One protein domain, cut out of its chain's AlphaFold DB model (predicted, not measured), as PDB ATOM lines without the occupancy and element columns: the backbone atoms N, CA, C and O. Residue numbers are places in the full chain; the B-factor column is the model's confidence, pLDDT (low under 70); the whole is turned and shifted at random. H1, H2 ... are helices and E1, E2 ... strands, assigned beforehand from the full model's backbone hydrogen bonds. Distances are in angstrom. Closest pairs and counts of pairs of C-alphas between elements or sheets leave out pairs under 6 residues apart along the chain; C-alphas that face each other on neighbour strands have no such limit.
ATOM      1  N   ARG A  19      30.919  -3.981  -8.366       84.25
ATOM      2  CA  ARG A  19      32.050  -3.425  -7.620       84.25
ATOM      3  C   ARG A  19      31.625  -3.176  -6.182       84.25
ATOM      4  O   ARG A  19      30.515  -2.713  -5.936       84.25
ATOM      5  N   THR A  20      32.513  -3.498  -5.252       85.75
ATOM      6  CA  THR A  20      32.309  -3.203  -3.835       85.75
ATOM      7  C   THR A  20      32.804  -1.796  -3.542       85.75
ATOM      8  O   THR A  20      33.937  -1.452  -3.875       85.75
ATOM      9  N   LEU A  21      31.952  -0.996  -2.917       85.06
ATOM     10  CA  LEU A  21      32.231   0.359  -2.481       85.06
ATOM     11  C   LEU A  21      32.130   0.408  -0.957       85.06
ATOM     12  O   LEU A  21      31.106   0.036  -0.388       85.06
ATOM     13  N   LYS A  22      33.198   0.857  -0.295       82.94
ATOM     14  CA  LYS A  22      33.223   0.984   1.165       82.94
ATOM     15  C   LYS A  22      32.489   2.256   1.579       82.94
ATOM     16  O   LYS A  22      32.904   3.361   1.221       82.94
ATOM     17  N   LEU A  23      31.395   2.105   2.320       77.06
ATOM     18  CA  LEU A  23      30.607   3.226   2.839       77.06
ATOM     19  C   LEU A  23      31.141   3.694   4.199       77.06
ATOM     20  O   LEU A  23      31.367   4.890   4.393       77.06
ATOM     21  N   ALA A  24      31.412   2.756   5.099       72.62
ATOM     22  CA  ALA A  24      32.043   2.985   6.395       72.62
ATOM     23  C   ALA A  24      32.741   1.699   6.857       72.62
ATOM     24  O   ALA A  24      32.708   0.683   6.159       72.62
ATOM     25  N   GLU A  25      33.365   1.733   8.031       74.88
ATOM     26  CA  GLU A  25      33.940   0.537   8.642       74.88
ATOM     27  C   GLU A  25      32.858  -0.542   8.831       74.88
ATOM     28  O   GLU A  25      31.789  -0.283   9.379       74.88
ATOM     29  N   GLY A  26      33.103  -1.733   8.280       76.56
ATOM     30  CA  GLY A  26      32.145  -2.844   8.289       76.56
ATOM     31  C   GLY A  26      30.951  -2.711   7.330       76.56
ATOM     32  O   GLY A  26      30.128  -3.621   7.283       76.56
ATOM     33  N   MET A  27      30.845  -1.628   6.547       79.19
ATOM     34  CA  MET A  27      29.742  -1.411   5.602       79.19
ATOM     35  C   MET A  27      30.219  -1.377   4.149       79.19
ATOM     36  O   MET A  27      30.731  -0.368   3.655       79.19
ATOM     37  N   ASP A  28      29.954  -2.482   3.453       85.69
ATOM     38  CA  ASP A  28      30.277  -2.689   2.046       85.69
ATOM     39  C   ASP A  28      29.016  -2.648   1.176       85.69
ATOM     40  O   ASP A  28      28.065  -3.405   1.376       85.69
ATOM     41  N   LEU A  29      29.028  -1.802   0.149       85.56
ATOM     42  CA  LEU A  29      27.965  -1.706  -0.843       85.56
ATOM     43  C   LEU A  29      28.379  -2.391  -2.142       85.56
ATOM     44  O   LEU A  29      29.344  -1.986  -2.787       85.56
ATOM     45  N   ARG A  30      27.614  -3.393  -2.584       87.75
ATOM     46  CA  ARG A  30      27.785  -3.974  -3.923       87.75
ATOM     47  C   ARG A  30      26.997  -3.177  -4.950       87.75
ATOM     48  O   ARG A  30      25.789  -3.348  -5.087       87.75
ATOM     49  N   VAL A  31      27.705  -2.351  -5.706       86.56
ATOM     50  CA  VAL A  31      27.145  -1.551  -6.792       86.56
ATOM     51  C   VAL A  31      27.251  -2.347  -8.106       86.56
ATOM     52  O   VAL A  31      28.359  -2.728  -8.506       86.56
ATOM     53  N   PRO A  32      26.143  -2.630  -8.816       89.81
ATOM     54  CA  PRO A  32      26.178  -3.338 -10.094       89.81
ATOM     55  C   PRO A  32      27.007  -2.597 -11.153       89.81
ATOM     56  O   PRO A  32      26.883  -1.382 -11.298       89.81
ATOM     57  N   LEU A  33      27.782  -3.315 -11.977       86.81
ATOM     58  CA  LEU A  33      28.600  -2.687 -13.029       86.81
ATOM     59  C   LEU A  33      27.780  -1.879 -14.045       86.81
ATOM     60  O   LEU A  33      28.300  -0.913 -14.595       86.81
ATOM     61  N   ARG A  34      26.505  -2.231 -14.269       86.19
ATOM     62  CA  ARG A  34      25.597  -1.447 -15.128       86.19
ATOM     63  C   ARG A  34      25.433  -0.007 -14.646       86.19
ATOM     64  O   ARG A  34      25.308   0.881 -15.472       86.19
ATOM     65  N   VAL A  35      25.480   0.217 -13.330       86.19
ATOM     66  CA  VAL A  35      25.406   1.558 -12.747       86.19
ATOM     67  C   VAL A  35      26.647   2.321 -13.194       86.19
ATOM     68  O   VAL A  35      26.518   3.282 -13.931       86.19
ATOM     69  N   TYR A  36      27.851   1.806 -12.925       84.25
ATOM     70  CA  TYR A  36      29.098   2.417 -13.412       84.25
ATOM     71  C   TYR A  36      29.176   2.599 -14.933       84.25
ATOM     72  O   TYR A  36      29.910   3.466 -15.397       84.25
ATOM     73  N   ALA A  37      28.506   1.759 -15.723       84.94
ATOM     74  CA  ALA A  37      28.462   1.914 -17.174       84.94
ATOM     75  C   ALA A  37      27.620   3.130 -17.583       84.94
ATOM     76  O   ALA A  37      28.107   3.937 -18.363       84.94
ATOM     77  N   ILE A  38      26.419   3.287 -17.012       85.94
ATOM     78  CA  ILE A  38      25.561   4.466 -17.228       85.94
ATOM     79  C   ILE A  38      26.298   5.722 -16.764       85.94
ATOM     80  O   ILE A  38      26.460   6.672 -17.518       85.94
ATOM     81  N   LEU A  39      26.845   5.678 -15.552       82.56
ATOM     82  CA  LEU A  39      27.570   6.800 -14.968       82.56
ATOM     83  C   LEU A  39      28.766   7.243 -15.827       82.56
ATOM     84  O   LEU A  39      28.974   8.437 -15.978       82.56
ATOM     85  N   ARG A  40      29.511   6.311 -16.440       81.81
ATOM     86  CA  ARG A  40      30.615   6.640 -17.364       81.81
ATOM     87  C   ARG A  40      30.160   7.162 -18.726       81.81
ATOM     88  O   ARG A  40      30.927   7.860 -19.371       81.81
ATOM     89  N   GLN A  41      28.967   6.796 -19.191       82.44
ATOM     90  CA  GLN A  41      28.413   7.345 -20.436       82.44
ATOM     91  C   GLN A  41      27.973   8.800 -20.252       82.44
ATOM     92  O   GLN A  41      28.154   9.618 -21.150       82.44
ATOM     93  N   GLU A  42      27.445   9.112 -19.071       79.00
ATOM     94  CA  GLU A  42      26.998  10.456 -18.703       79.00
ATOM     95  C   GLU A  42      28.130  11.342 -18.149       79.00
ATOM     96  O   GLU A  42      27.976  12.558 -17.999       79.00
ATOM     97  N   GLU A  43      29.283  10.751 -17.833       72.81
ATOM     98  CA  GLU A  43      30.456  11.472 -17.354       72.81
ATOM     99  C   GLU A  43      31.059  12.320 -18.480       72.81
ATOM    100  O   GLU A  43      31.624  11.825 -19.454       72.81
ATOM    101  N   ARG A  44      30.950  13.638 -18.317       72.12
ATOM    102  CA  ARG A  44      31.623  14.661 -19.118       72.12
ATOM    103  C   ARG A  44      32.581  15.422 -18.201       72.12
ATOM    104  O   ARG A  44      32.365  15.472 -16.993       72.12
ATOM    105  N   GLU A  45      33.595  16.086 -18.762       62.47
ATOM    106  CA  GLU A  45      34.597  16.869 -18.000       62.47
ATOM    107  C   GLU A  45      34.003  17.904 -17.023       62.47
ATOM    108  O   GLU A  45      34.703  18.372 -16.131       62.47
ATOM    109  N   LYS A  46      32.721  18.268 -17.164       66.19
ATOM    110  CA  LYS A  46      32.038  19.266 -16.328       66.19
ATOM    111  C   LYS A  46      30.805  18.746 -15.584       66.19
ATOM    112  O   LYS A  46      30.039  19.568 -15.093       66.19
ATOM    113  N   THR A  47      30.585  17.430 -15.495       79.38
ATOM    114  CA  THR A  47      29.390  16.912 -14.806       79.38
ATOM    115  C   THR A  47      29.448  17.254 -13.315       79.38
ATOM    116  O   THR A  47      30.292  16.742 -12.575       79.38
ATOM    117  N   THR A  48      28.535  18.118 -12.876       88.31
ATOM    118  CA  THR A  48      28.421  18.584 -11.489       88.31
ATOM    119  C   THR A  48      27.915  17.479 -10.561       88.31
ATOM    120  O   THR A  48      27.341  16.477 -10.993       88.31
ATOM    121  N   LEU A  49      28.090  17.661  -9.247       87.38
ATOM    122  CA  LEU A  49      27.543  16.728  -8.258       87.38
ATOM    123  C   LEU A  49      26.018  16.600  -8.386       87.38
ATOM    124  O   LEU A  49      25.483  15.506  -8.241       87.38
ATOM    125  N   GLU A  50      25.316  17.692  -8.676       88.75
ATOM    126  CA  GLU A  50      23.858  17.687  -8.812       88.75
ATOM    127  C   GLU A  50      23.394  16.937 -10.062       88.75
ATOM    128  O   GLU A  50      22.418  16.193  -9.991       88.75
ATOM    129  N   GLU A  51      24.115  17.045 -11.178       89.12
ATOM    130  CA  GLU A  51      23.849  16.219 -12.362       89.12
ATOM    131  C   GLU A  51      24.111  14.737 -12.080       89.12
ATOM    132  O   GLU A  51      23.281  13.896 -12.418       89.12
ATOM    133  N   ARG A  52      25.205  14.403 -11.380       88.31
ATOM    134  CA  ARG A  52      25.489  13.017 -10.955       88.31
ATOM    135  C   ARG A  52      24.365  12.452 -10.089       88.31
ATOM    136  O   ARG A  52      23.998  11.290 -10.246       88.31
ATOM    137  N   VAL A  53      23.807  13.266  -9.194       91.81
ATOM    138  CA  VAL A  53      22.655  12.885  -8.367       91.81
ATOM    139  C   VAL A  53      21.421  12.659  -9.228       91.81
ATOM    140  O   VAL A  53      20.786  11.627  -9.056       91.81
ATOM    141  N   ARG A  54      21.117  13.548 -10.182       91.62
ATOM    142  CA  ARG A  54      19.986  13.369 -11.111       91.62
ATOM    143  C   ARG A  54      20.102  12.079 -11.920       91.62
ATOM    144  O   ARG A  54      19.145  11.321 -11.992       91.62
ATOM    145  N   ILE A  55      21.289  11.767 -12.441       90.88
ATOM    146  CA  ILE A  55      21.535  10.505 -13.157       90.88
ATOM    147  C   ILE A  55      21.276   9.308 -12.230       90.88
ATOM    148  O   ILE A  55      20.637   8.333 -12.616       90.88
ATOM    149  N   LEU A  56      21.750   9.363 -10.981       91.94
ATOM    150  CA  LEU A  56      21.473   8.309 -10.006       91.94
ATOM    151  C   LEU A  56      19.984   8.231  -9.632       91.94
ATOM    152  O   LEU A  56      19.491   7.127  -9.425       91.94
ATOM    153  N   GLU A  57      19.262   9.352  -9.569       92.69
ATOM    154  CA  GLU A  57      17.808   9.381  -9.357       92.69
ATOM    155  C   GLU A  57      17.057   8.671 -10.494       92.69
ATOM    156  O   GLU A  57      16.009   8.085 -10.247       92.69
ATOM    157  N   GLU A  58      17.584   8.641 -11.717       91.75
ATOM    158  CA  GLU A  58      16.963   7.929 -12.844       91.75
ATOM    159  C   GLU A  58      17.262   6.423 -12.851       91.75
ATOM    160  O   GLU A  58      16.528   5.636 -13.452       91.75
ATOM    161  N   ILE A  59      18.309   5.985 -12.147       91.94
ATOM    162  CA  ILE A  59      18.708   4.578 -12.089       91.94
ATOM    163  C   ILE A  59      17.886   3.851 -11.010       91.94
ATOM    164  O   ILE A  59      18.086   4.107  -9.818       91.94
ATOM    165  N   PRO A  60      17.051   2.847 -11.363       92.69
ATOM    166  CA  PRO A  60      16.192   2.167 -10.388       92.69
ATOM    167  C   PRO A  60      16.962   1.562  -9.212       92.69
ATOM    168  O   PRO A  60      16.546   1.665  -8.068       92.69
ATOM    169  N   TRP A  61      18.133   0.976  -9.482       93.31
ATOM    170  CA  TRP A  61      18.967   0.392  -8.431       93.31
ATOM    171  C   TRP A  61      19.410   1.427  -7.387       93.31
ATOM    172  O   TRP A  61      19.393   1.141  -6.193       93.31
ATOM    173  N   SER A  62      19.794   2.622  -7.834       93.50
ATOM    174  CA  SER A  62      20.286   3.685  -6.961       93.50
ATOM    175  C   SER A  62      19.157   4.257  -6.104       93.50
ATOM    176  O   SER A  62      19.359   4.477  -4.912       93.50
ATOM    177  N   ARG A  63      17.957   4.426  -6.678       94.38
ATOM    178  CA  ARG A  63      16.757   4.841  -5.935       94.38
ATOM    179  C   ARG A  63      16.390   3.855  -4.833       94.38
ATOM    180  O   ARG A  63      16.225   4.262  -3.690       94.38
ATOM    181  N   GLU A  64      16.301   2.568  -5.164       94.44
ATOM    182  CA  GLU A  64      15.956   1.527  -4.187       94.44
ATOM    183  C   GLU A  64      16.990   1.457  -3.061       94.44
ATOM    184  O   GLU A  64      16.638   1.338  -1.887       94.44
ATOM    185  N   TRP A  65      18.274   1.606  -3.399       93.94
ATOM    186  CA  TRP A  65      19.325   1.714  -2.395       93.94
ATOM    187  C   TRP A  65      19.140   2.947  -1.496       93.94
ATOM    188  O   TRP A  65      19.235   2.820  -0.276       93.94
ATOM    189  N   ALA A  66      18.825   4.117  -2.060       95.38
ATOM    190  CA  ALA A  66      18.598   5.342  -1.291       95.38
ATOM    191  C   ALA A  66      17.392   5.218  -0.345       95.38
ATOM    192  O   ALA A  66      17.493   5.591   0.823       95.38
ATOM    193  N   ILE A  67      16.289   4.622  -0.811       94.69
ATOM    194  CA  ILE A  67      15.121   4.306   0.026       94.69
ATOM    195  C   ILE A  67      15.530   3.373   1.167       94.69
ATOM    196  O   ILE A  67      15.211   3.640   2.323       94.69
ATOM    197  N   GLY A  68      16.266   2.298   0.865       93.81
ATOM    198  CA  GLY A  68      16.748   1.350   1.871       93.81
ATOM    199  C   GLY A  68      17.624   2.011   2.936       93.81
ATOM    200  O   GLY A  68      17.430   1.766   4.127       93.81
ATOM    201  N   MET A  69      18.531   2.902   2.532       92.25
ATOM    202  CA  MET A  69      19.365   3.673   3.458       92.25
ATOM    203  C   MET A  69      18.535   4.605   4.341       92.25
ATOM    204  O   MET A  69      18.748   4.654   5.548       92.25
ATOM    205  N   CYS A  70      17.563   5.313   3.770       94.19
ATOM    206  CA  CYS A  70      16.696   6.197   4.539       94.19
ATOM    207  C   CYS A  70      15.793   5.435   5.515       94.19
ATOM    208  O   CYS A  70      15.669   5.840   6.670       94.19
ATOM    209  N   LYS A  71      15.238   4.289   5.102       95.25
ATOM    210  CA  LYS A  71      14.504   3.382   5.996       95.25
ATOM    211  C   LYS A  71      15.389   2.856   7.121       95.25
ATOM    212  O   LYS A  71      14.929   2.756   8.251       95.25
ATOM    213  N   PHE A  72      16.652   2.547   6.839       91.50
ATOM    214  CA  PHE A  72      17.601   2.115   7.864       91.50
ATOM    215  C   PHE A  72      17.887   3.223   8.890       91.50
ATOM    216  O   PHE A  72      17.893   2.956  10.087       91.50
ATOM    217  N   VAL A  73      18.080   4.464   8.435       91.75
ATOM    218  CA  VAL A  73      18.380   5.614   9.307       91.75
ATOM    219  C   VAL A  73      17.172   6.035  10.146       91.75
ATOM    220  O   VAL A  73      17.314   6.299  11.337       91.75
ATOM    221  N   HIS A  74      15.988   6.110   9.537       92.19
ATOM    222  CA  HIS A  74      14.785   6.627  10.197       92.19
ATOM    223  C   HIS A  74      13.915   5.536  10.834       92.19
ATOM    224  O   HIS A  74      13.043   5.843  11.650       92.19
ATOM    225  N   GLY A  75      14.146   4.264  10.501       92.81
ATOM    226  CA  GLY A  75      13.414   3.135  11.061       92.81
ATOM    227  C   GLY A  75      11.896   3.275  10.865       92.81
ATOM    228  O   GLY A  75      11.455   3.649   9.776       92.81
ATOM    229  N   PRO A  76      11.080   3.015  11.906       92.31
ATOM    230  CA  PRO A  76       9.619   3.116  11.827       92.31
ATOM    231  C   PRO A  76       9.102   4.505  11.433       92.31
ATOM    232  O   PRO A  76       8.105   4.603  10.722       92.31
ATOM    233  N   ARG A  77       9.813   5.574  11.826       93.56
ATOM    234  CA  ARG A  77       9.429   6.961  11.519       93.56
ATOM    235  C   ARG A  77       9.384   7.227  10.013       93.56
ATOM    236  O   ARG A  77       8.669   8.122   9.586       93.56
ATOM    237  N   TRP A  78      10.105   6.450   9.199       92.62
ATOM    238  CA  TRP A  78      10.082   6.606   7.744       92.62
ATOM    239  C   TRP A  78       8.658   6.612   7.177       92.62
ATOM    240  O   TRP A  78       8.365   7.407   6.292       92.62
ATOM    241  N   GLU A  79       7.763   5.753   7.669       93.44
ATOM    242  CA  GLU A  79       6.400   5.675   7.128       93.44
ATOM    243  C   GLU A  79       5.567   6.924   7.488       93.44
ATOM    244  O   GLU A  79       4.704   7.321   6.708       93.44
ATOM    245  N   GLU A  80       5.900   7.600   8.591       94.94
ATOM    246  CA  GLU A  80       5.233   8.809   9.104       94.94
ATOM    247  C   GLU A  80       5.781  10.118   8.510       94.94
ATOM    248  O   GLU A  80       5.152  11.166   8.643       94.94
ATOM    249  N   MET A  81       6.948  10.074   7.859       94.06
ATOM    250  CA  MET A  81       7.576  11.250   7.246       94.06
ATOM    251  C   MET A  81       6.800  11.744   6.024       94.06
ATOM    252  O   MET A  81       6.251  10.943   5.251       94.06
ATOM    253  N   SER A  82       6.820  13.061   5.815       96.62
ATOM    254  CA  SER A  82       6.239  13.680   4.626       96.62
ATOM    255  C   SER A  82       6.991  13.261   3.360       96.62
ATOM    256  O   SER A  82       8.150  12.835   3.401       96.62
ATOM    257  N   ASP A  83       6.343  13.397   2.204       95.25
ATOM    258  CA  ASP A  83       6.999  13.112   0.927       95.25
ATOM    259  C   ASP A  83       8.215  14.019   0.705       95.25
ATOM    260  O   ASP A  83       9.232  13.565   0.189       95.25
ATOM    261  N   GLU A  84       8.162  15.271   1.157       95.62
ATOM    262  CA  GLU A  84       9.275  16.220   1.072       95.62
ATOM    263  C   GLU A  84      10.477  15.761   1.907       95.62
ATOM    264  O   GLU A  84      11.593  15.706   1.389       95.62
ATOM    265  N   GLU A  85      10.250  15.335   3.155       95.44
ATOM    266  CA  GLU A  85      11.302  14.788   4.023       95.44
ATOM    267  C   GLU A  85      11.911  13.504   3.430       95.44
ATOM    268  O   GLU A  85      13.127  13.289   3.467       95.44
ATOM    269  N   LYS A  86      11.071  12.641   2.845       95.44
ATOM    270  CA  LYS A  86      11.514  11.415   2.165       95.44
ATOM    271  C   LYS A  86      12.384  11.736   0.952       95.44
ATOM    272  O   LYS A  86      13.443  11.125   0.783       95.44
ATOM    273  N   GLN A  87      11.969  12.693   0.120       95.00
ATOM    274  CA  GLN A  87      12.738  13.141  -1.045       95.00
ATOM    275  C   GLN A  87      14.074  13.763  -0.633       95.00
ATOM    276  O   GLN A  87      15.101  13.453  -1.240       95.00
ATOM    277  N   GLU A  88      14.091  14.585   0.416       95.12
ATOM    278  CA  GLU A  88      15.322  15.172   0.943       95.12
ATOM    279  C   GLU A  88      16.297  14.090   1.426       95.12
ATOM    280  O   GLU A  88      17.471  14.094   1.037       95.12
ATOM    281  N   CYS A  89      15.814  13.110   2.198       95.38
ATOM    282  CA  CYS A  89      16.651  12.003   2.651       95.38
ATOM    283  C   CYS A  89      17.237  11.216   1.471       95.38
ATOM    284  O   CYS A  89      18.450  10.982   1.422       95.38
ATOM    285  N   MET A  90      16.405  10.839   0.494       96.00
ATOM    286  CA  MET A  90      16.869  10.093  -0.680       96.00
ATOM    287  C   MET A  90      17.920  10.882  -1.460       96.00
ATOM    288  O   MET A  90      18.962  10.331  -1.818       96.00
ATOM    289  N   ARG A  91      17.696  12.181  -1.674       94.69
ATOM    290  CA  ARG A  91      18.650  13.047  -2.372       94.69
ATOM    291  C   ARG A  91      19.978  13.141  -1.622       94.69
ATOM    292  O   ARG A  91      21.034  13.073  -2.251       94.69
ATOM    293  N   ASN A  92      19.953  13.228  -0.293       94.56
ATOM    294  CA  ASN A  92      21.161  13.224   0.535       94.56
ATOM    295  C   ASN A  92      21.910  11.882   0.460       94.56
ATOM    296  O   ASN A  92      23.134  11.862   0.308       94.56
ATOM    297  N   ALA A  93      21.193  10.755   0.485       94.19
ATOM    298  CA  ALA A  93      21.790   9.434   0.294       94.19
ATOM    299  C   ALA A  93      22.455   9.310  -1.089       94.19
ATOM    300  O   ALA A  93      23.601   8.862  -1.190       94.19
ATOM    301  N   LEU A  94      21.785   9.767  -2.149       94.44
ATOM    302  CA  LEU A  94      22.319   9.757  -3.511       94.44
ATOM    303  C   LEU A  94      23.504  10.710  -3.695       94.44
ATOM    304  O   LEU A  94      24.456  10.345  -4.382       94.44
ATOM    305  N   ARG A  95      23.511  11.881  -3.043       93.06
ATOM    306  CA  ARG A  95      24.688  12.771  -2.990       93.06
ATOM    307  C   ARG A  95      25.890  12.050  -2.396       93.06
ATOM    308  O   ARG A  95      26.965  12.072  -2.989       93.06
ATOM    309  N   ASN A  96      25.704  11.360  -1.272       90.88
ATOM    310  CA  ASN A  96      26.774  10.581  -0.650       90.88
ATOM    311  C   ASN A  96      27.273   9.464  -1.575       90.88
ATOM    312  O   ASN A  96      28.483   9.285  -1.721       90.88
ATOM    313  N   LEU A  97      26.364   8.748  -2.241       90.62
ATOM    314  CA  LEU A  97      26.726   7.721  -3.215       90.62
ATOM    315  C   LEU A  97      27.517   8.303  -4.396       90.62
ATOM    316  O   LEU A  97      28.558   7.753  -4.754       90.62
ATOM    317  N   ALA A  98      27.068   9.426  -4.960       90.00
ATOM    318  CA  ALA A  98      27.747  10.116  -6.053       90.00
ATOM    319  C   ALA A  98      29.176  10.515  -5.663       90.00
ATOM    320  O   ALA A  98      30.121  10.194  -6.383       90.00
ATOM    321  N   THR A  99      29.351  11.131  -4.491       88.25
ATOM    322  CA  THR A  99      30.669  11.517  -3.969       88.25
ATOM    323  C   THR A  99      31.589  10.312  -3.794       88.25
ATOM    324  O   THR A  99      32.778  10.396  -4.085       88.25
ATOM    325  N   ARG A 100      31.069   9.162  -3.349       86.31
ATOM    326  CA  ARG A 100      31.892   7.952  -3.192       86.31
ATOM    327  C   ARG A 100      32.228   7.268  -4.511       86.31
ATOM    328  O   ARG A 100      33.280   6.642  -4.598       86.31
ATOM    329  N   ILE A 101      31.355   7.350  -5.513       84.88
ATOM    330  CA  ILE A 101      31.600   6.744  -6.824       84.88
ATOM    331  C   ILE A 101      32.613   7.558  -7.632       84.88
ATOM    332  O   ILE A 101      33.522   6.968  -8.213       84.88
ATOM    333  N   TRP A 102      32.461   8.881  -7.667       79.25
ATOM    334  CA  TRP A 102      33.289   9.758  -8.498       79.25
ATOM    335  C   TRP A 102      34.450  10.429  -7.767       79.25
ATOM    336  O   TRP A 102      35.264  11.089  -8.405       79.25
ATOM    337  N   GLY A 103      34.539  10.263  -6.448       68.06
ATOM    338  CA  GLY A 103      35.437  11.057  -5.620       68.06
ATOM    339  C   GLY A 103      34.926  12.493  -5.472       68.06
ATOM    340  O   GLY A 103      34.312  13.064  -6.378       68.06
TER     341      GLY A 103
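AT A GLANCE: This is residues 19 to 103 of the 105 residues of an uncharacterized protein of Methanomicrobia archaeon (UniProt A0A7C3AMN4). One long helix, H5, runs through the body, and H2 and H3, which meet at a corner, each pack on it crosswise. The small hairpin of E1 and E2 lies by the last part of H5, with H1 next along the chain; at the other end lies short H4, and residues 80 to 85 stick out. The printed part has 85 residues, ordered E1, E2, H1, H2, H3, H4, H5; its class is mostly helix, and its one sheet, E1 - E2, is antiparallel. It is compact, with a radius of gyration of the C-alphas of 13.2 A and spans of 40 by 29 by 19 A.

IN THESE COORDINATES: Find C-alpha 19 at (32.050, -3.425, -7.620), where E1, residues 19 to 24, begins. E2 is residues 27 to 32, H1 33 to 42, H2 49 to 58. H3, residues 60 to 74, is 21.1 A long; H4 is residues 77 to 80. H5, residues 83 to 102, runs 28.1 A to C-alpha 102 at (33.289, 9.758, -8.498).

HOW THE PARTS SIT: In the hairpin, look at N 21 and O 29, 2.8 A apart. The closest C-alphas of E1 and H5, Leu 21 and Arg 100, are 7.6 A apart. H1 and H2 only just touch, with 3 pairs of C-alphas within 8 A, closest at Leu 39 and Ile 55, 7.3 A. H2 and H3 touch only at the corner, and only just, with 3 such pairs, closest at Leu 56 and Ser 62, 5.7 A. H5 touches H2 with residues 91 to 99 alone, closest at Val 53 and Arg 95, 5.7 A, at a steep tilt of 67 degrees. It touches H3 with residues 86 to 94 alone, closest at Ala 66 and Met 90, 5.1 A, at a steep tilt of 65 degrees. H4 is close to but not clearly touching H3, at Lys 71 and Trp 78, 5.7 A between C-alphas. In H1, H2, H3 and H5 every O i to N i+4 pair is within hydrogen-bond range; H4 is too short for one.

THE WHOLE: The C-alphas farthest apart, Glu 45 and Pro 76, are 41.3 A apart. The printed part has no cut, and no link is long. Its mean pLDDT is 88.2; residues 45 to 46 and 103 are under 70.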